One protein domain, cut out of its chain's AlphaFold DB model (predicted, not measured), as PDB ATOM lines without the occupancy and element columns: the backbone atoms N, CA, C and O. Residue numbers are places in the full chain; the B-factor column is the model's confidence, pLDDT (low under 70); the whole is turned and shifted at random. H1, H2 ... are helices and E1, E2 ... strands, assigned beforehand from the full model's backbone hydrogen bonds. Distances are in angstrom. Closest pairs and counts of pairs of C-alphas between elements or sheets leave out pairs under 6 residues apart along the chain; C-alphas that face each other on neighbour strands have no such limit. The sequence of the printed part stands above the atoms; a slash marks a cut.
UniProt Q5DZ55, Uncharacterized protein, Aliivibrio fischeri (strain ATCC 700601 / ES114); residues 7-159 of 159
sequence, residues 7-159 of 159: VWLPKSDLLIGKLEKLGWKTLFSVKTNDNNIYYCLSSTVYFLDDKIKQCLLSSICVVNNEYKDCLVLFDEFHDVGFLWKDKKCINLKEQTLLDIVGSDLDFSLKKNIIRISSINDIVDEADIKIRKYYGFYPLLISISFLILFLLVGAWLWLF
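What this domain is: This is residues 7 to 159 of the 159 residues of an uncharacterized protein of Aliivibrio fischeri (strain ATCC 700601 / ES114) (UniProt Q5DZ55). One strongly twisted sheet of eight strands curls like part of a barrel round helix H2, and the long helix H6 sticks out of this body as a free arm. H1 and H3 lie on one face of the sheet and H2 on the other, three layers with helices on both faces; H5 packs on H2, and H4 only grazes the sheet. The printed part has 153 residues with six named helices and eight named strands, in the order E1 H1 E2 E3 H2 E4 E5 E6 H3 H4 E7 H5 E8 H6; the class is mixed, helices and strands, and the mixed sheet runs E7 E4 E5 E6 E1 E3 E2 E8. The whole is loose, with a radius of gyration of the C-alphas of 20.5 A, and spans 79 by 33 by 32 A; the arm makes the length, and without the stretches that stand free the body spans 36 by 30 by 28 A.

How they stand to each other: Start at E1, residues 7 to 10, an inner strand antiparallel to E6, residues 88 to 93, and to E3, residues 37 to 42; look for N 8 and O 89 at 3.0 A and N 9 and O 39 at 3.0 A, within hydrogen-bond range. Next comes H1, residues 15 to 21, at a height over the sheet of 9.2 A; the closest C-alphas of E1 and H1, those of Leu 9 and Ile 16, are 7.2 A apart. E2, residues 25 to 31, forms a hairpin with E3, with N 27 and O 40 at 2.8 A. E1, H1 and E2 are a split strand-helix-strand unit, two strands running the same way with E3 between them in the sheet, and its crossover is right-handed. Go on to H2, residues 50 to 62, round which the sheet curls; its Ser 59 and Phe 82 of E5, residues 80 to 85, are the closest C-alphas of the two elements, 6.6 A apart. E4, residues 70 to 74, E5 and E6 form a meander, each strand the antiparallel neighbour of the one before; N 72 and O 82 are 2.8 A apart, and N 83 and O 90 are 2.9 A apart. H3, residues 94 to 102, is on the sheet at a height of 8.9 A. H4, residues 107 to 111, only grazes the sheet with its residues 108 to 111. E7, residues 113 to 116, is an edge strand parallel to E4 at 28 degrees, with N 114 and O 71 at 2.9 A; E6, H3, H4 and E7 make a second split unit, also right-handed, with E4 and E5 between its strands. H5, residues 119 to 125, touches H2 at a steep tilt of 60 degrees, the same way, with the closest C-alphas, those of Ser 58 and Val 123, 5.5 A apart. The other edge strand, E8, residues 129 to 131, is antiparallel to E2, with N 131 and O 29 at 3.4 A. H6, residues 137 to 158, touches no helix and is not on the sheet. In H1, H3, H5 and H6 every O i to N i+4 pair is within hydrogen-bond range; in H2 it is 7 of 9, and in H4 0 of 1, beside 1 of 2 O i to N i+3 pairs.

Where its parts are: Find C-alpha 7 at (133.812, 210.705, 82.520), where E1 begins. E2 measures 17.9 A from first to last C-alpha, and H2, from C-alpha 50 at (118.625, 210.352, 92.542), measures 18.0 A. H6 runs 31.6 A, from (132.414, 206.438, 105.531) to C-alpha 158 at (134.835, 204.476, 137.023).

The domain as a whole: The two C-alphas farthest apart are those of Phe 107 and Phe 159, the chain's last residue, at 79.7 A. Residues 102 to 107 and 136 to 159 stand free. The printed part has no cut, and no link is long. The mean pLDDT of the printed part is 71.9; 65 residues are under 70, among them 100 to 113 and 115 to 138, while H6 has a mean of 86.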
ATOM      1  N   VAL A   7     133.378 211.565  83.618       83.38
ATOM      2  CA  VAL A   7     133.812 210.705  82.520       83.38
ATOM      3  C   VAL A   7     133.542 209.256  82.893       83.38
ATOM      4  O   VAL A   7     133.881 208.819  83.998       83.38
ATOM      5  N   TRP A   8     132.981 208.497  81.953       85.25
ATOM      6  CA  TRP A   8     132.944 207.044  82.060       85.25
ATOM      7  C   TRP A   8     134.163 206.431  81.392       85.25
ATOM      8  O   TRP A   8     134.401 206.649  80.204       85.25
ATOM      9  N   LEU A   9     134.901 205.627  82.155       84.50
ATOM     10  CA  LEU A   9     136.051 204.875  81.663       84.50
ATOM     11  C   LEU A   9     135.904 203.387  81.990       84.50
ATOM     12  O   LEU A   9     135.438 203.041  83.082       84.50
ATOM     13  N   PRO A  10     136.332 202.485  81.091       85.75
ATOM     14  CA  PRO A  10     136.419 201.073  81.421       85.75
ATOM     15  C   PRO A  10     137.492 200.865  82.492       85.75
ATOM     16  O   PRO A  10     138.537 201.509  82.470       85.75
ATOM     17  N   LYS A  11     137.276 199.919  83.412       85.06
ATOM     18  CA  LYS A  11     138.204 199.608  84.517       85.06
ATOM     19  C   LYS A  11     139.639 199.318  84.053       85.06
ATOM     20  O   LYS A  11     140.577 199.509  84.821       85.06
ATOM     21  N   SER A  12     139.811 198.824  82.829       82.88
ATOM     22  CA  SER A  12     141.113 198.535  82.223       82.88
ATOM     23  C   SER A  12     141.853 199.773  81.698       82.88
ATOM     24  O   SER A  12     142.986 199.635  81.243       82.88
ATOM     25  N   ASP A  13     141.238 200.959  81.704       84.75
ATOM     26  CA  ASP A  13     141.854 202.168  81.159       84.75
ATOM     27  C   ASP A  13     142.947 202.714  82.092       84.75
ATOM     28  O   ASP A  13     142.735 202.978  83.278       84.75
ATOM     29  N   LEU A  14     144.129 202.947  81.523       85.25
ATOM     30  CA  LEU A  14     145.281 203.543  82.204       85.25
ATOM     31  C   LEU A  14     145.028 204.999  82.629       85.25
ATOM     32  O   LEU A  14     145.730 205.521  83.499       85.25
ATOM     33  N   LEU A  15     144.044 205.671  82.021       85.12
ATOM     34  CA  LEU A  15     143.667 207.040  82.363       85.12
ATOM     35  C   LEU A  15     143.085 207.161  83.771       85.12
ATOM     36  O   LEU A  15     143.270 208.206  84.388       85.12
ATOM     37  N   ILE A  16     142.472 206.101  84.309       84.19
ATOM     38  CA  ILE A  16     141.900 206.108  85.664       84.19
ATOM     39  C   ILE A  16     142.967 206.507  86.685       84.19
ATOM     40  O   ILE A  16     142.802 207.489  87.403       84.19
ATOM     41  N   GLY A  17     144.121 205.835  86.668       82.62
ATOM     42  CA  GLY A  17     145.206 206.128  87.607       82.62
ATOM     43  C   GLY A  17     145.838 207.512  87.412       82.62
ATOM     44  O   GLY A  17     146.421 208.059  88.345       82.62
ATOM     45  N   LYS A  18     145.735 208.106  86.214       87.19
ATOM     46  CA  LYS A  18     146.163 209.496  85.983       87.19
ATOM     47  C   LYS A  18     145.154 210.487  86.558       87.19
ATOM     48  O   LYS A  18     145.562 211.442  87.207       87.19
ATOM     49  N   LEU A  19     143.862 210.248  86.349       84.62
ATOM     50  CA  LEU A  19     142.785 211.101  86.850       84.62
ATOM     51  C   LEU A  19     142.712 211.074  88.380       84.62
ATOM     52  O   LEU A  19     142.610 212.129  89.000       84.62
ATOM     53  N   GLU A  20     142.875 209.905  88.999       84.44
ATOM     54  CA  GLU A  20     142.935 209.776  90.461       84.44
ATOM     55  C   GLU A  20     144.093 210.590  91.063       84.44
ATOM     56  O   GLU A  20     143.918 211.266  92.077       84.44
ATOM     57  N   LYS A  21     145.262 210.617  90.404       86.44
ATOM     58  CA  LYS A  21     146.395 211.471  90.813       86.44
ATOM     59  C   LYS A  21     146.109 212.965  90.663       86.44
ATOM     60  O   LYS A  21     146.666 213.760  91.411       86.44
ATOM     61  N   LEU A  22     145.253 213.338  89.714       84.69
ATOM     62  CA  LEU A  22     144.779 214.711  89.516       84.69
ATOM     63  C   LEU A  22     143.622 215.078  90.462       84.69
ATOM     64  O   LEU A  22     143.066 216.165  90.348       84.69
ATOM     65  N   GLY A  23     143.258 214.194  91.397       81.38
ATOM     66  CA  GLY A  23     142.232 214.446  92.409       81.38
ATOM     67  C   GLY A  23     140.816 214.044  92.001       81.38
ATOM     68  O   GLY A  23     139.884 214.274  92.773       81.38
ATOM     69  N   TRP A  24     140.634 213.417  90.835       86.06
ATOM     70  CA  TRP A  24     139.337 212.875  90.438       86.06
ATOM     71  C   TRP A  24     138.963 211.696  91.326       86.06
ATOM     72  O   TRP A  24     139.816 210.899  91.722       86.06
ATOM     73  N   LYS A  25     137.669 211.555  91.615       83.62
ATOM     74  CA  LYS A  25     137.157 210.449  92.424       83.62
ATOM     75  C   LYS A  25     136.126 209.639  91.664       83.62
ATOM     76  O   LYS A  25     135.297 210.177  90.933       83.62
ATOM     77  N   THR A  26     136.164 208.334  91.891       83.81
ATOM     78  CA  THR A  26     135.142 207.411  91.404       83.81
ATOM     79  C   THR A  26     133.850 207.631  92.188       83.81
ATOM     80  O   THR A  26     133.827 207.467  93.408       83.81
ATOM     81  N   LEU A  27     132.778 208.003  91.490       79.56
ATOM     82  CA  LEU A  27     131.451 208.207  92.069       79.56
ATOM     83  C   LEU A  27     130.703 206.876  92.209       79.56
ATOM     84  O   LEU A  27     130.134 206.580  93.258       79.56
ATOM     85  N   PHE A  28     130.701 206.061  91.154       79.88
ATOM     86  CA  PHE A  28     130.076 204.739  91.148       79.88
ATOM     87  C   PHE A  28     130.655 203.851  90.045       79.88
ATOM     88  O   PHE A  28     131.299 204.313  89.100       79.88
ATOM     89  N   SER A  29     130.433 202.547  90.205       82.31
ATOM     90  CA  SER A  29     130.863 201.515  89.268       82.31
ATOM     91  C   SER A  29     129.660 200.767  88.721       82.31
ATOM     92  O   SER A  29     128.808 200.312  89.493       82.31
ATOM     93  N   VAL A  30     129.634 200.586  87.410       77.44
ATOM     94  CA  VAL A  30     128.587 199.855  86.705       77.44
ATOM     95  C   VAL A  30     129.189 198.617  86.070       77.44
ATOM     96  O   VAL A  30     130.246 198.674  85.442       77.44
ATOM     97  N   LYS A  31     128.511 197.484  86.257       77.12
ATOM     98  CA  LYS A  31     128.799 196.256  85.530       77.12
ATOM     99  C   LYS A  31     127.723 196.074  84.467       77.12
ATOM    100  O   LYS A  31     126.545 196.010  84.804       77.12
ATOM    101  N   THR A  32     128.150 195.998  83.218       72.50
ATOM    102  CA  THR A  32     127.273 195.748  82.067       72.50
ATOM    103  C   THR A  32     127.042 194.254  81.855       72.50
ATOM    104  O   THR A  32     127.738 193.421  82.451       72.50
ATOM    105  N   ASN A  33     126.073 193.920  81.000       66.94
ATOM    106  CA  ASN A  33     125.698 192.539  80.677       66.94
ATOM    107  C   ASN A  33     126.859 191.733  80.084       66.94
ATOM    108  O   ASN A  33     127.049 190.573  80.445       66.94
ATOM    109  N   ASP A  34     127.737 192.387  79.323       67.50
ATOM    110  CA  ASP A  34     128.968 191.797  78.778       67.50
ATOM    111  C   ASP A  34     130.090 191.628  79.821       67.50
ATOM    112  O   ASP A  34     131.266 191.495  79.488       67.50
ATOM    113  N   ASN A  35     129.760 191.680  81.116       71.94
ATOM    114  CA  ASN A  35     130.687 191.647  82.249       71.94
ATOM    115  C   ASN A  35     131.735 192.775  82.289       71.94
ATOM    116  O   ASN A  35     132.589 192.769  83.182       71.94
ATOM    117  N   ASN A  36     131.650 193.770  81.406       77.06
ATOM    118  CA  ASN A  36     132.549 194.918  81.427       77.06
ATOM    119  C   ASN A  36     132.207 195.840  82.599       77.06
ATOM    120  O   ASN A  36     131.036 196.141  82.853       77.06
ATOM    121  N   ILE A  37     133.243 196.280  83.315       82.19
ATOM    122  CA  ILE A  37     133.122 197.194  84.454       82.19
ATOM    123  C   ILE A  37     133.561 198.581  84.006       82.19
ATOM    124  O   ILE A  37     134.694 198.750  83.554       82.19
ATOM    125  N   TYR A  38     132.688 199.558  84.205       83.88
ATOM    126  CA  TYR A  38     132.956 200.968  83.964       83.88
ATOM    127  C   TYR A  38     132.920 201.744  85.275       83.88
ATOM    128  O   TYR A  38     132.126 201.448  86.175       83.88
ATOM    129  N   TYR A  39     133.786 202.744  85.376       84.50
ATOM    130  CA  TYR A  39     133.813 203.702  86.470       84.50
ATOM    131  C   TYR A  39     133.365 205.064  85.971       84.50
ATOM    132  O   TYR A  39     133.860 205.542  84.951       84.50
ATOM    133  N   CYS A  40     132.451 205.682  86.714       85.19
ATOM    134  CA  CYS A  40     132.123 207.089  86.560       85.19
ATOM    135  C   CYS A  40     133.068 207.877  87.465       85.19
ATOM    136  O   CYS A  40     132.964 207.791  88.692       85.19
ATOM    137  N   LEU A  41     134.001 208.620  86.875       84.62
ATOM    138  CA  LEU A  41     134.894 209.517  87.600       84.62
ATOM    139  C   LEU A  41     134.372 210.942  87.499       84.62
ATOM    140  O   LEU A  41     133.854 211.328  86.456       84.62
ATOM    141  N   SER A  42     134.558 211.734  88.548       82.12
ATOM    142  CA  SER A  42     134.300 213.172  88.510       82.12
ATOM    143  C   SER A  42     135.401 213.952  89.216       82.12
ATOM    144  O   SER A  42     136.004 213.470  90.181       82.12
ATOM    145  N   SER A  43     135.660 215.162  88.719       77.19
ATOM    146  CA  SER A  43     136.563 216.133  89.342       77.19
ATOM    147  C   SER A  43     135.984 216.695  90.645       77.19
ATOM    148  O   SER A  43     136.729 217.091  91.540       77.19
ATOM    149  N   THR A  44     134.655 216.696  90.781       72.50
ATOM    150  CA  THR A  44     133.946 217.247  91.936       72.50
ATOM    151  C   THR A  44     133.019 216.210  92.560       72.50
ATOM    152  O   THR A  44     132.226 215.544  91.900       72.50
ATOM    153  N   VAL A  45     133.115 216.055  93.881       62.97
ATOM    154  CA  VAL A  45     132.274 215.115  94.627       62.97
ATOM    155  C   VAL A  45     131.040 215.858  95.115       62.97
ATOM    156  O   VAL A  45     131.108 216.593  96.098       62.97
ATOM    157  N   TYR A  46     129.916 215.654  94.439       61.88
ATOM    158  CA  TYR A  46     128.629 216.199  94.859       61.88
ATOM    159  C   TYR A  46     127.816 215.165  95.643       61.88
ATOM    160  O   TYR A  46     127.918 213.958  95.412       61.88
ATOM    161  N   PHE A  47     126.945 215.646  96.534       57.28
ATOM    162  CA  PHE A  47     125.772 214.867  96.925       57.28
ATOM    163  C   PHE A  47     124.896 214.720  95.678       57.28
ATOM    164  O   PHE A  47     124.315 215.689  95.200       57.28
ATOM    165  N   LEU A  48     124.875 213.520  95.106       64.81
ATOM    166  CA  LEU A  48     124.112 213.235  93.897       64.81
ATOM    167  C   LEU A  48     122.666 212.939  94.287       64.81
ATOM    168  O   LEU A  48     122.401 211.911  94.921       64.81
ATOM    169  N   ASP A  49     121.748 213.815  93.892       68.69
ATOM    170  CA  ASP A  49     120.316 213.514  93.920       68.69
ATOM    171  C   ASP A  49     120.011 212.326  92.991       68.69
ATOM    172  O   ASP A  49     120.746 212.060  92.035       68.69
ATOM    173  N   ASP A  50     118.950 211.579  93.271       68.00
ATOM    174  CA  ASP A  50     118.625 210.352  92.542       68.00
ATOM    175  C   ASP A  50     118.320 210.621  91.061       68.00
ATOM    176  O   ASP A  50     118.752 209.842  90.213       68.00
ATOM    177  N   LYS A  51     117.745 211.783  90.726       66.00
ATOM    178  CA  LYS A  51     117.575 212.235  89.330       66.00
ATOM    179  C   LYS A  51     118.901 212.388  88.589       66.00
ATOM    180  O   LYS A  51     119.036 211.994  87.435       66.00
ATOM    181  N   ILE A  52     119.906 212.943  89.265       69.44
ATOM    182  CA  ILE A  52     121.243 213.103  88.690       69.44
ATOM    183  C   ILE A  52     121.896 211.732  88.509       69.44
ATOM    184  O   ILE A  52     122.510 211.474  87.475       69.44
ATOM    185  N   LYS A  53     121.737 210.826  89.483       70.50
ATOM    186  CA  LYS A  53     122.233 209.451  89.347       70.50
ATOM    187  C   LYS A  53     121.601 208.750  88.145       70.50
ATOM    188  O   LYS A  53     122.330 208.142  87.371       70.50
ATOM    189  N   GLN A  54     120.282 208.859  87.978       70.06
ATOM    190  CA  GLN A  54     119.562 208.303  86.829       70.06
ATOM    191  C   GLN A  54     120.081 208.880  85.510       70.06
ATOM    192  O   GLN A  54     120.405 208.117  84.608       70.06
ATOM    193  N   CYS A  55     120.268 210.198  85.427       70.00
ATOM    194  CA  CYS A  55     120.835 210.844  84.245       70.00
ATOM    195  C   CYS A  55     122.243 210.308  83.915       70.00
ATOM    196  O   CYS A  55     122.512 209.898  82.788       70.00
ATOM    197  N   LEU A  56     123.132 210.186  84.903       74.31
ATOM    198  CA  LEU A  56     124.476 209.650  84.670       74.31
ATOM    199  C   LEU A  56     124.494 208.165  84.283       74.31
ATOM    200  O   LEU A  56     125.393 207.733  83.565       74.31
ATOM    201  N   LEU A  57     123.546 207.378  84.790       72.62
ATOM    202  CA  LEU A  57     123.394 205.967  84.440       72.62
ATOM    203  C   LEU A  57     122.799 205.803  83.046       72.62
ATOM    204  O   LEU A  57     123.231 204.931  82.301       72.62
ATOM    205  N   SER A  58     121.870 206.676  82.665       70.00
ATOM    206  CA  SER A  58     121.235 206.626  81.354       70.00
ATOM    207  C   SER A  58     122.266 206.681  80.231       70.00
ATOM    208  O   SER A  58     122.166 205.910  79.286       70.00
ATOM    209  N   SER A  59     123.340 207.465  80.372       72.25
ATOM    210  CA  SER A  59     124.378 207.523  79.344       72.25
ATOM    211  C   SER A  59     125.057 206.178  79.097       72.25
ATOM    212  O   SER A  59     125.338 205.873  77.944       72.25
ATOM    213  N   ILE A  60     125.260 205.341  80.121       71.44
ATOM    214  CA  ILE A  60     125.797 203.982  79.948       71.44
ATOM    215  C   ILE A  60     124.724 202.962  79.542       71.44
ATOM    216  O   ILE A  60     125.052 201.986  78.873       71.44
ATOM    217  N   CYS A  61     123.452 203.202  79.880       67.56
ATOM    218  CA  CYS A  61     122.315 202.375  79.459       67.56
ATOM    219  C   CYS A  61     121.985 202.514  77.966       67.56
ATOM    220  O   CYS A  61     121.670 201.525  77.312       67.56
ATOM    221  N   VAL A  62     122.074 203.733  77.420       64.44
ATOM    222  CA  VAL A  62     121.766 204.037  76.006       64.44
ATOM    223  C   VAL A  62     122.663 203.253  75.057       64.44
ATOM    224  O   VAL A  62     122.263 202.865  73.961       64.44
ATOM    225  N   VAL A  63     123.884 202.982  75.496       61.22
ATOM    226  CA  VAL A  63     124.886 202.269  74.722       61.22
ATOM    227  C   VAL A  63     124.763 200.773  75.019       61.22
ATOM    228  O   VAL A  63     125.639 200.139  75.603       61.22
ATOM    229  N   ASN A  64     123.614 200.208  74.648       57.72
ATOM    230  CA  ASN A  64     123.299 198.803  74.868       57.72
ATOM    231  C   ASN A  64     124.173 197.904  73.970       57.72
ATOM    232  O   ASN A  64     123.947 197.801  72.766       57.72
ATOM    233  N   ASN A  65     125.184 197.273  74.577       51.34
ATOM    234  CA  ASN A  65     126.111 196.250  74.054       51.34
ATOM    235  C   ASN A  65     126.988 196.611  72.836       51.34
ATOM    236  O   ASN A  65     128.053 196.022  72.666       51.34
ATOM    237  N   GLU A  66     126.617 197.578  71.996       55.03
ATOM    238  CA  GLU A  66     127.360 197.856  70.757       55.03
ATOM    239  C   GLU A  66     128.487 198.888  70.905       55.03
ATOM    240  O   GLU A  66     129.369 198.925  70.049       55.03
ATOM    241  N   TYR A  67     128.494 199.711  71.966       63.12
ATOM    242  CA  TYR A  67     129.548 200.712  72.237       63.12
ATOM    243  C   TYR A  67     129.991 201.521  71.012       63.12
ATOM    244  O   TYR A  67     131.179 201.784  70.828       63.12
ATOM    245  N   LYS A  68     129.020 201.902  70.173       65.50
ATOM    246  CA  LYS A  68     129.240 202.723  68.984       65.50
ATOM    247  C   LYS A  68     129.397 204.188  69.369       65.50
ATOM    248  O   LYS A  68     128.765 204.665  70.312       65.50
ATOM    249  N   ASP A  69     130.198 204.889  68.580       72.06
ATOM    250  CA  ASP A  69     130.344 206.331  68.699       72.06
ATOM    251  C   ASP A  69     128.986 206.996  68.432       72.06
ATOM    252  O   ASP A  69     128.396 206.839  67.354       72.06
ATOM    253  N   CYS A  70     128.463 207.690  69.440       72.50
ATOM    254  CA  CYS A  70     127.152 208.323  69.395       72.50
ATOM    255  C   CYS A  70     127.111 209.583  70.258       72.50
ATOM    256  O   CYS A  70     127.840 209.723  71.244       72.50
ATOM    257  N   LEU A  71     126.237 210.505  69.861       73.56
ATOM    258  CA  LEU A  71     125.929 211.703  70.625       73.56
ATOM    259  C   LEU A  71     124.532 211.542  71.212       73.56
ATOM    260  O   LEU A  71     123.563 211.354  70.477       73.56
ATOM    261  N   VAL A  72     124.436 211.612  72.532       73.69
ATOM    262  CA  VAL A  72     123.182 211.450  73.259       73.69
ATOM    263  C   VAL A  72     122.732 212.806  73.785       73.69
ATOM    264  O   VAL A  72     123.477 213.480  74.499       73.69
ATOM    265  N   LEU A  73     121.512 213.193  73.420       71.12
ATOM    266  CA  LEU A  73     120.869 214.443  73.816       71.12
ATOM    267  C   LEU A  73     119.665 214.126  74.700       71.12
ATOM    268  O   LEU A  73     118.817 213.312  74.323       71.12
ATOM    269  N   PHE A  74     119.591 214.783  75.854       68.81
ATOM    270  CA  PHE A  74     118.477 214.649  76.782       68.81
ATOM    271  C   PHE A  74     117.607 215.896  76.722       68.81
ATOM    272  O   PHE A  74     118.026 216.966  77.151       68.81
ATOM    273  N   ASP A  75     116.383 215.751  76.217       62.28
ATOM    274  CA  ASP A  75     115.477 216.894  76.050       62.28
ATOM    275  C   ASP A  75     115.012 217.459  77.409       62.28
ATOM    276  O   ASP A  75     114.758 218.654  77.531       62.28
ATOM    277  N   GLU A  76     114.960 216.623  78.457       60.31
ATOM    278  CA  GLU A  76     114.606 217.033  79.829       60.31
ATOM    279  C   GLU A  76     115.694 217.871  80.518       60.31
ATOM    280  O   GLU A  76     115.412 218.638  81.442       60.31
ATOM    281  N   PHE A  77     116.945 217.727  80.078       59.88
ATOM    282  CA  PHE A  77     118.099 218.439  80.610       59.88
ATOM    283  C   PHE A  77     118.717 219.246  79.473       59.88
ATOM    284  O   PHE A  77     119.735 218.845  78.915       59.88
ATOM    285  N   HIS A  78     118.104 220.392  79.155       55.62
ATOM    286  CA  HIS A  78     118.495 221.284  78.052       55.62
ATOM    287  C   HIS A  78     119.995 221.653  78.001       55.62
ATOM    288  O   HIS A  78     120.479 222.057  76.948       55.62
ATOM    289  N   ASP A  79     120.743 221.429  79.085       62.28
ATOM    290  CA  ASP A  79     122.143 221.829  79.224       62.28
ATOM    291  C   ASP A  79     123.141 220.652  79.191       62.28
ATOM    292  O   ASP A  79     124.344 220.870  79.367       62.28
ATOM    293  N   VAL A  80     122.677 219.400  79.036       65.62
ATOM    294  CA  VAL A  80     123.515 218.201  79.226       65.62
ATOM    295  C   VAL A  80     123.396 217.236  78.049       65.62
ATOM    296  O   VAL A  80     122.332 216.701  77.745       65.62
ATOM    297  N   GLY A  81     124.533 216.953  77.421       71.69
ATOM    298  CA  GLY A  81     124.648 215.959  76.361       71.69
ATOM    299  C   GLY A  81     125.898 215.120  76.548       71.69
ATOM    300  O   GLY A  81     126.892 215.559  77.120       71.69
ATOM    301  N   PHE A  82     125.843 213.884  76.078       76.38
ATOM    302  CA  PHE A  82     126.878 212.898  76.332       76.38
ATOM    303  C   PHE A  82     127.472 212.446  75.009       76.38
ATOM    304  O   PHE A  82     126.755 212.014  74.106       76.38
ATOM    305  N   LEU A  83     128.794 212.519  74.903       77.50
ATOM    306  CA  LEU A  83     129.528 211.988  73.768       77.50
ATOM    307  C   LEU A  83     130.123 210.644  74.141       77.50
ATOM    308  O   LEU A  83     130.994 210.563  75.009       77.50
ATOM    309  N   TRP A  84     129.691 209.607  73.439       76.94
ATOM    310  CA  TRP A  84     130.360 208.321  73.442       76.94
ATOM    311  C   TRP A  84     131.322 208.248  72.275       76.94
ATOM    312  O   TRP A  84     130.917 208.370  71.120       76.94
ATOM    313  N   LYS A  85     132.601 208.054  72.588       75.75
ATOM    314  CA  LYS A  85     133.651 207.841  71.599       75.75
ATOM    315  C   LYS A  85     134.716 206.911  72.154       75.75
ATOM    316  O   LYS A  85     135.135 207.077  73.298       75.75
ATOM    317  N   ASP A  86     135.151 205.925  71.372       73.19
ATOM    318  CA  ASP A  86     136.225 204.998  71.768       73.19
ATOM    319  C   ASP A  86     135.958 204.286  73.116       73.19
ATOM    320  O   ASP A  86     136.865 204.086  73.930       73.19
ATOM    321  N   LYS A  87     134.694 203.912  73.379       72.44
ATOM    322  CA  LYS A  87     134.220 203.319  74.653       72.44
ATOM    323  C   LYS A  87     134.374 204.228  75.881       72.44
ATOM    324  O   LYS A  87     134.397 203.742  77.015       72.44
ATOM    325  N   LYS A  88     134.477 205.537  75.668       75.88
ATOM    326  CA  LYS A  88     134.530 206.560  76.715       75.88
ATOM    327  C   LYS A  88     133.312 207.446  76.587       75.88
ATOM    328  O   LYS A  88     132.935 207.806  75.475       75.88
ATOM    329  N   CYS A  89     132.729 207.811  77.720       78.25
ATOM    330  CA  CYS A  89     131.652 208.789  77.755       78.25
ATOM    331  C   CYS A  89     132.177 210.087  78.344       78.25
ATOM    332  O   CYS A  89     132.750 210.071  79.437       78.25
ATOM    333  N   ILE A  90     131.963 211.186  77.637       78.38
ATOM    334  CA  ILE A  90     132.355 212.526  78.054       78.38
ATOM    335  C   ILE A  90     131.093 213.376  78.145       78.38
ATOM    336  O   ILE A  90     130.294 213.398  77.206       78.38
ATOM    337  N   ASN A  91     130.923 214.076  79.266       77.44
ATOM    338  CA  ASN A  91     129.892 215.096  79.372       77.44
ATOM    339  C   ASN A  91     130.266 216.320  78.530       77.44
ATOM    340  O   ASN A  91     131.396 216.803  78.608       77.44
ATOM    341  N   LEU A  92     129.319 216.835  77.762       73.12
ATOM    342  CA  LEU A  92     129.485 218.039  76.967       73.12
ATOM    343  C   LEU A  92     128.573 219.142  77.491       73.12
ATOM    344  O   LEU A  92     127.414 218.912  77.829       73.12
ATOM    345  N   LYS A  93     129.110 220.363  77.504       72.00
ATOM    346  CA  LYS A  93     128.338 221.576  77.783       72.00
ATOM    347  C   LYS A  93     127.506 221.953  76.561       72.00
ATOM    348  O   LYS A  93     127.911 221.677  75.432       72.00
ATOM    349  N   GLU A  94     126.396 222.647  76.790       71.38
ATOM    350  CA  GLU A  94     125.465 223.120  75.754       71.38
ATOM    351  C   GLU A  94     126.174 223.797  74.567       71.38
ATOM    352  O   GLU A  94     125.953 223.430  73.417       71.38
ATOM    353  N   GLN A  95     127.102 224.725  74.830       66.62
ATOM    354  CA  GLN A  95     127.856 225.406  73.769       66.62
ATOM    355  C   GLN A  95     128.690 224.429  72.932       66.62
ATOM    356  O   GLN A  95     128.655 224.475  71.707       66.62
ATOM    357  N   THR A  96     129.376 223.483  73.579       71.06
ATOM    358  CA  THR A  96     130.169 222.462  72.884       71.06
ATOM    359  C   THR A  96     129.281 221.493  72.101       71.06
ATOM    360  O   THR A  96     129.680 221.021  71.042       71.06
ATOM    361  N   LEU A  97     128.064 221.211  72.578       70.69
ATOM    362  CA  LEU A  97     127.072 220.416  71.848       70.69
ATOM    363  C   LEU A  97     126.592 221.128  70.591       70.69
ATOM    364  O   LEU A  97     126.563 220.512  69.530       70.69
ATOM    365  N   LEU A  98     126.245 222.411  70.695       69.62
ATOM    366  CA  LEU A  98     125.821 223.219  69.553       69.62
ATOM    367  C   LEU A  98     126.941 223.345  68.516       69.62
ATOM    368  O   LEU A  98     126.676 223.198  67.324       69.62
ATOM    369  N   ASP A  99     128.188 223.502  68.960       71.44
ATOM    370  CA  ASP A  99     129.360 223.510  68.084       71.44
ATOM    371  C   ASP A  99     129.579 222.147  67.406       71.44
ATOM    372  O   ASP A  99     129.894 222.082  66.220       71.44
ATOM    373  N   ILE A 100     129.379 221.031  68.114       69.06
ATOM    374  CA  ILE A 100     129.517 219.678  67.546       69.06
ATOM    375  C   ILE A 100     128.390 219.369  66.554       69.06
ATOM    376  O   ILE A 100     128.646 218.813  65.489       69.06
ATOM    377  N   VAL A 101     127.149 219.743  66.871       66.38
ATOM    378  CA  VAL A 101     125.986 219.547  65.992       66.38
ATOM    379  C   VAL A 101     126.064 220.463  64.765       66.38
ATOM    380  O   VAL A 101     125.700 220.049  63.663       66.38
ATOM    381  N   GLY A 102     126.546 221.694  64.952       61.00
ATOM    382  CA  GLY A 102     126.706 222.700  63.902       61.00
ATOM    383  C   GLY A 102     127.955 222.517  63.040       61.00
ATOM    384  O   GLY A 102     127.985 222.996  61.907       61.00
ATOM    385  N   SER A 103     128.975 221.810  63.530       62.56
ATOM    386  CA  SER A 103     130.183 221.505  62.762       62.56
ATOM    387  C   SER A 103     129.996 220.298  61.837       62.56
ATOM    388  O   SER A 103     129.164 219.414  62.048       62.56
ATOM    389  N   ASP A 104     130.802 220.235  60.777       55.38
ATOM    390  CA  ASP A 104     130.933 219.062  59.900       55.38
ATOM    391  C   ASP A 104     131.829 217.977  60.513       55.38
ATOM    392  O   ASP A 104     132.666 217.368  59.847       55.38
ATOM    393  N   LEU A 105     131.669 217.725  61.814       57.41
ATOM    394  CA  LEU A 105     132.306 216.579  62.441       57.41
ATOM    395  C   LEU A 105     131.705 215.274  61.907       57.41
ATOM    396  O   LEU A 105     130.498 215.159  61.696       57.41
ATOM    397  N   ASP A 106     132.625 214.334  61.680       54.28
ATOM    398  CA  ASP A 106     132.498 212.955  61.208       54.28
ATOM    399  C   ASP A 106     131.072 212.486  60.860       54.28
ATOM    400  O   ASP A 106     130.211 212.322  61.727       54.28
ATOM    401  N   PHE A 107     130.842 212.173  59.581       51.69
ATOM    402  CA  PHE A 107     129.560 211.688  59.036       51.69
ATOM    403  C   PHE A 107     128.974 210.492  59.823       51.69
ATOM    404  O   PHE A 107     127.763 210.264  59.817       51.69
ATOM    405  N   SER A 108     129.837 209.741  60.517       54.88
ATOM    406  CA  SER A 108     129.486 208.643  61.424       54.88
ATOM    407  C   SER A 108     128.742 209.112  62.688       54.88
ATOM    408  O   SER A 108     127.727 208.523  63.057       54.88
ATOM    409  N   LEU A 109     129.184 210.210  63.317       58.78
ATOM    410  CA  LEU A 109     128.592 210.754  64.547       58.78
ATOM    411  C   LEU A 109     127.241 211.428  64.282       58.78
ATOM    412  O   LEU A 109     126.298 211.207  65.038       58.78
ATOM    413  N   LYS A 110     127.104 212.175  63.174       55.94
ATOM    414  CA  LYS A 110     125.822 212.793  62.774       55.94
ATOM    415  C   LYS A 110     124.711 211.762  62.545       55.94
ATOM    416  O   LYS A 110     123.542 212.061  62.771       55.94
ATOM    417  N   LYS A 111     125.058 210.547  62.105       56.88
ATOM    418  CA  LYS A 111     124.092 209.465  61.855       56.88
ATOM    419  C   LYS A 111     123.605 208.785  63.142       56.88
ATOM    420  O   LYS A 111     122.512 208.227  63.144       56.88
ATOM    421  N   ASN A 112     124.379 208.876  64.224       65.12
ATOM    422  CA  ASN A 112     124.109 208.238  65.513       65.12
ATOM    423  C   ASN A 112     123.791 209.277  66.603       65.12
ATOM    424  O   ASN A 112     124.291 209.188  67.727       65.12
ATOM    425  N   ILE A 113     122.985 210.287  66.266       68.44
ATOM    426  CA  ILE A 113     122.426 211.207  67.261       68.44
ATOM    427  C   ILE A 113     121.186 210.544  67.858       68.44
ATOM    428  O   ILE A 113     120.195 210.326  67.162       68.44
ATOM    429  N   ILE A 114     121.246 210.233  69.149       71.12
ATOM    430  CA  ILE A 114     120.140 209.634  69.892       71.12
ATOM    431  C   ILE A 114     119.500 210.743  70.724       71.12
ATOM    432  O   ILE A 114     120.146 211.323  71.597       71.12
ATOM    433  N   ARG A 115     118.232 211.050  70.436       68.06
ATOM    434  CA  ARG A 115     117.418 211.945  71.263       68.06
ATOM    435  C   ARG A 115     116.566 211.119  72.198       68.06
ATOM    436  O   ARG A 115     115.870 210.208  71.751       68.06
ATOM    437  N   ILE A 116     116.642 211.440  73.478       66.81
ATOM    438  CA  ILE A 116     115.938 210.719  74.527       66.81
ATOM    439  C   ILE A 116     114.950 211.673  75.166       66.81
ATOM    440  O   ILE A 116     115.337 212.678  75.765       66.81
ATOM    441  N   SER A 117     113.675 211.318  75.041       61.34
ATOM    442  CA  SER A 117     112.565 212.060  75.627       61.34
ATOM    443  C   SER A 117     112.305 211.698  77.091       61.34
ATOM    444  O   SER A 117     111.682 212.487  77.785       61.34
ATOM    445  N   SER A 118     112.752 210.523  77.558       59.66
ATOM    446  CA  SER A 118     112.542 210.037  78.931       59.66
ATOM    447  C   SER A 118     113.706 209.146  79.375       59.66
ATOM    448  O   SER A 118     114.009 208.129  78.750       59.66
ATOM    449  N   ILE A 119     114.386 209.543  80.454       60.94
ATOM    450  CA  ILE A 119     115.513 208.800  81.048       60.94
ATOM    451  C   ILE A 119     115.050 207.540  81.779       60.94
ATOM    452  O   ILE A 119     115.771 206.540  81.792       60.94
ATOM    453  N   ASN A 120     113.868 207.597  82.393       58.91
ATOM    454  CA  ASN A 120     113.369 206.524  83.249       58.91
ATOM    455  C   ASN A 120     113.160 205.238  82.451       58.91
ATOM    456  O   ASN A 120     113.609 204.185  82.887       58.91
ATOM    457  N   ASP A 121     112.614 205.343  81.240       61.00
ATOM    458  CA  ASP A 121     112.330 204.174  80.402       61.00
ATOM    459  C   ASP A 121     113.619 203.429  80.014       61.00
ATOM    460  O   ASP A 121     113.671 202.205  80.039       61.00
ATOM    461  N   ILE A 122     114.710 204.157  79.756       64.81
ATOM    462  CA  ILE A 122     115.995 203.563  79.356       64.81
ATOM    463  C   ILE A 122     116.739 202.953  80.544       64.81
ATOM    464  O   ILE A 122     117.409 201.930  80.405       64.81
ATOM    465  N   VAL A 123     116.679 203.599  81.709       59.97
ATOM    466  CA  VAL A 123     117.339 203.088  82.917       59.97
ATOM    467  C   VAL A 123     116.597 201.872  83.464       59.97
ATOM    468  O   VAL A 123     117.257 200.938  83.912       59.97
ATOM    469  N   ASP A 124     115.265 201.861  83.387       60.06
ATOM    470  CA  ASP A 124     114.436 200.750  83.857       60.06
ATOM    471  C   ASP A 124     114.467 199.549  82.891       60.06
ATOM    472  O   ASP A 124     114.427 198.404  83.342       60.06
ATOM    473  N   GLU A 125     114.604 199.776  81.576       58.97
ATOM    474  CA  GLU A 125     114.818 198.702  80.589       58.97
ATOM    475  C   GLU A 125     116.237 198.115  80.629       58.97
ATOM    476  O   GLU A 125     116.449 196.947  80.288       58.97
ATOM    477  N   ALA A 126     117.231 198.906  81.035       59.59
ATOM    478  CA  ALA A 126     118.608 198.451  81.092       59.59
ATOM    479  C   ALA A 126     118.858 197.635  82.371       59.59
ATOM    480  O   ALA A 126     118.901 198.174  83.475       59.59
ATOM    481  N   ASP A 127     119.102 196.327  82.222       55.50
ATOM    482  CA  ASP A 127     119.462 195.407  83.316       55.50
ATOM    483  C   ASP A 127     120.875 195.696  83.872       55.50
ATOM    484  O   ASP A 127     121.823 194.921  83.731       55.50
ATOM    485  N   ILE A 128     121.064 196.873  84.472       57.47
ATOM    486  CA  ILE A 128     122.341 197.325  85.010       57.47
ATOM    487  C   ILE A 128     122.367 197.134  86.522       57.47
ATOM    488  O   ILE A 128     121.742 197.854  87.302       57.47
ATOM    489  N   LYS A 129     123.213 196.206  86.977       54.03
ATOM    490  CA  LYS A 129     123.495 196.024  88.407       54.03
ATOM    491  C   LYS A 129     124.440 197.113  88.908       54.03
ATOM    492  O   LYS A 129     125.666 196.989  88.825       54.03
ATOM    493  N   ILE A 130     123.871 198.170  89.480       53.25
ATOM    494  CA  ILE A 130     124.622 199.268  90.101       53.25
ATOM    495  C   ILE A 130     125.218 198.787  91.428       53.25
ATOM    496  O   ILE A 130     124.496 198.488  92.382       53.25
ATOM    497  N   ARG A 131     126.551 198.755  91.536       47.91
ATOM    498  CA  ARG A 131     127.216 198.603  92.838       47.91
ATOM    499  C   ARG A 131     127.463 199.990  93.421       47.91
ATOM    500  O   ARG A 131     128.327 200.721  92.939       47.91
ATOM    501  N   LYS A 132     126.711 200.353  94.465       47.53
ATOM    502  CA  LYS A 132     126.957 201.581  95.237       47.53
ATOM    503  C   LYS A 132     128.273 201.428  96.002       47.53
ATOM    504  O   LYS A 132     128.382 200.580  96.886       47.53
ATOM    505  N   TYR A 133     129.267 202.243  95.658       42.31
ATOM    506  CA  TYR A 133     130.514 202.327  96.410       42.31
ATOM    507  C   TYR A 133     130.276 203.250  97.608       42.31
ATOM    508  O   TYR A 133     130.482 204.460  97.543       42.31
ATOM    509  N   TYR A 134     129.781 202.693  98.709       47.62
ATOM    510  CA  TYR A 134     129.883 203.385  99.986       47.62
ATOM    511  C   TYR A 134     131.369 203.365 100.340       47.62
ATOM    512  O   TYR A 134     131.911 202.296 100.600       47.62
ATOM    513  N   GLY A 135     132.055 204.505 100.223       46.47
ATOM    514  CA  GLY A 135     133.485 204.615 100.525       46.47
ATOM    515  C   GLY A 135     133.817 204.264 101.984       46.47
ATOM    516  O   GLY A 135     133.073 203.588 102.678       46.47
ATOM    517  N   PHE A 136     134.923 204.776 102.518       52.56
ATOM    518  CA  PHE A 136     135.350 204.477 103.898       52.56
ATOM    519  C   PHE A 136     134.400 205.015 105.004       52.56
ATOM    520  O   PHE A 136     134.595 204.756 106.189       52.56
ATOM    521  N   TYR A 137     133.356 205.760 104.632       58.69
ATOM    522  CA  TYR A 137     132.414 206.438 105.531       58.69
ATOM    523  C   TYR A 137     131.618 205.525 106.486       58.69
ATOM    524  O   TYR A 137     131.643 205.795 107.685       58.69
ATOM    525  N   PRO A 138     130.939 204.445 106.048       68.56
ATOM    526  CA  PRO A 138     130.306 203.483 106.959       68.56
ATOM    527  C   PRO A 138     131.285 202.866 107.967       68.56
ATOM    528  O   PRO A 138     130.917 202.616 109.112       68.56
ATOM    529  N   LEU A 139     132.545 202.672 107.568       70.44
ATOM    530  CA  LEU A 139     133.608 202.177 108.442       70.44
ATOM    531  C   LEU A 139     133.956 203.209 109.526       70.44
ATOM    532  O   LEU A 139     134.025 202.868 110.702       70.44
ATOM    533  N   LEU A 140     134.077 204.482 109.145       73.50
ATOM    534  CA  LEU A 140     134.291 205.613 110.057       73.50
ATOM    535  C   LEU A 140     133.149 205.805 111.066       73.50
ATOM    536  O   LEU A 140     133.407 206.069 112.242       73.50
ATOM    537  N   ILE A 141     131.897 205.645 110.626       79.38
ATOM    538  CA  ILE A 141     130.716 205.720 111.501       79.38
ATOM    539  C   ILE A 141     130.722 204.556 112.494       79.38
ATOM    540  O   ILE A 141     130.555 204.776 113.690       79.38
ATOM    541  N   SER A 142     130.983 203.334 112.021       80.69
ATOM    542  CA  SER A 142     131.075 202.144 112.876       80.69
ATOM    543  C   SER A 142     132.179 202.280 113.933       80.69
ATOM    544  O   SER A 142     131.937 202.059 115.119       80.69
ATOM    545  N   ILE A 143     133.369 202.745 113.535       86.06
ATOM    546  CA  ILE A 143     134.491 202.995 114.452       86.06
ATOM    547  C   ILE A 143     134.137 204.083 115.473       86.06
ATOM    548  O   ILE A 143     134.415 203.915 116.658       86.06
ATOM    549  N   SER A 144     133.486 205.170 115.044       85.12
ATOM    550  CA  SER A 144     133.062 206.243 115.955       85.12
ATOM    551  C   SER A 144     132.065 205.742 116.999       85.12
ATOM    552  O   SER A 144     132.215 206.051 118.179       85.12
ATOM    553  N   PHE A 145     131.089 204.922 116.596       91.19
ATOM    554  CA  PHE A 145     130.148 204.293 117.528       91.19
ATOM    555  C   PHE A 145     130.858 203.385 118.534       91.19
ATOM    556  O   PHE A 145     130.542 203.427 119.720       91.19
ATOM    557  N   LEU A 146     131.840 202.604 118.083       92.06
ATOM    558  CA  LEU A 146     132.578 201.669 118.930       92.06
ATOM    559  C   LEU A 146     133.439 202.402 119.973       92.06
ATOM    560  O   LEU A 146     133.435 202.030 121.145       92.06
ATOM    561  N   ILE A 147     134.102 203.495 119.579       93.25
ATOM    562  CA  ILE A 147     134.851 204.369 120.499       93.25
ATOM    563  C   ILE A 147     133.914 204.985 121.542       93.25
ATOM    564  O   ILE A 147     134.230 204.989 122.730       93.25
ATOM    565  N   LEU A 148     132.749 205.477 121.117       92.94
ATOM    566  CA  LEU A 148     131.786 206.110 122.014       92.94
ATOM    567  C   LEU A 148     131.215 205.102 123.024       92.94
ATOM    568  O   LEU A 148     131.095 205.416 124.206       92.94
ATOM    569  N   PHE A 149     130.959 203.868 122.586       93.12
ATOM    570  CA  PHE A 149     130.515 202.779 123.456       93.12
ATOM    571  C   PHE A 149     131.577 202.396 124.497       93.12
ATOM    572  O   PHE A 149     131.252 202.196 125.667       93.12
ATOM    573  N   LEU A 150     132.853 202.344 124.097       93.12
ATOM    574  CA  LEU A 150     133.969 202.085 125.012       93.12
ATOM    575  C   LEU A 150     134.148 203.210 126.037       93.12
ATOM    576  O   LEU A 150     134.381 202.923 127.207       93.12
ATOM    577  N   LEU A 151     134.002 204.474 125.626       93.19
ATOM    578  CA  LEU A 151     134.083 205.622 126.535       93.19
ATOM    579  C   LEU A 151     132.950 205.621 127.565       93.19
ATOM    580  O   LEU A 151     133.206 205.841 128.746       93.19
ATOM    581  N   VAL A 152     131.716 205.324 127.146       94.25
ATOM    582  CA  VAL A 152     130.568 205.202 128.060       94.25
ATOM    583  C   VAL A 152     130.746 204.021 129.013       94.25
ATOM    584  O   VAL A 152     130.514 204.165 130.209       94.25
ATOM    585  N   GLY A 153     131.207 202.871 128.511       92.44
ATOM    586  CA  GLY A 153     131.497 201.704 129.344       92.44
ATOM    587  C   GLY A 153     132.601 201.968 130.371       92.44
ATOM    588  O   GLY A 153     132.459 201.593 131.530       92.44
ATOM    589  N   ALA A 154     133.672 202.662 129.975       92.06
ATOM    590  CA  ALA A 154     134.745 203.060 130.884       92.06
ATOM    591  C   ALA A 154     134.267 204.074 131.934       92.06
ATOM    592  O   ALA A 154     134.658 203.980 133.094       92.06
ATOM    593  N   TRP A 155     133.403 205.016 131.545       93.31
ATOM    594  CA  TRP A 155     132.820 205.991 132.464       93.31
ATOM    595  C   TRP A 155     131.923 205.323 133.514       93.31
ATOM    596  O   TRP A 155     132.117 205.570 134.697       93.31
ATOM    597  N   LEU A 156     131.033 204.412 133.098       91.50
ATOM    598  CA  LEU A 156     130.192 203.603 133.997       91.50
ATOM    599  C   LEU A 156     130.984 202.646 134.899       91.50
ATOM    600  O   LEU A 156     130.455 202.148 135.884       91.50
ATOM    601  N   TRP A 157     132.220 202.306 134.531       90.56
ATOM    602  CA  TRP A 157     133.080 201.468 135.364       90.56
ATOM    603  C   TRP A 157     133.834 202.282 136.425       90.56
ATOM    604  O   TRP A 157     134.171 201.758 137.484       90.56
ATOM    605  N   LEU A 158     134.114 203.557 136.137       89.19
ATOM    606  CA  LEU A 158     134.835 204.476 137.023       89.19
ATOM    607  C   LEU A 158     133.932 205.217 138.022       89.19
ATOM    608  O   LEU A 158     134.442 205.649 139.058       89.19
ATOM    609  N   PHE A 159     132.643 205.381 137.715       85.38
ATOM    610  CA  PHE A 159     131.647 206.104 138.515       85.38
ATOM    611  C   PHE A 159     130.435 205.227 138.811       85.38
ATOM    612  O   PHE A 159     129.958 205.279 139.967       85.38
TER     613      PHE A 159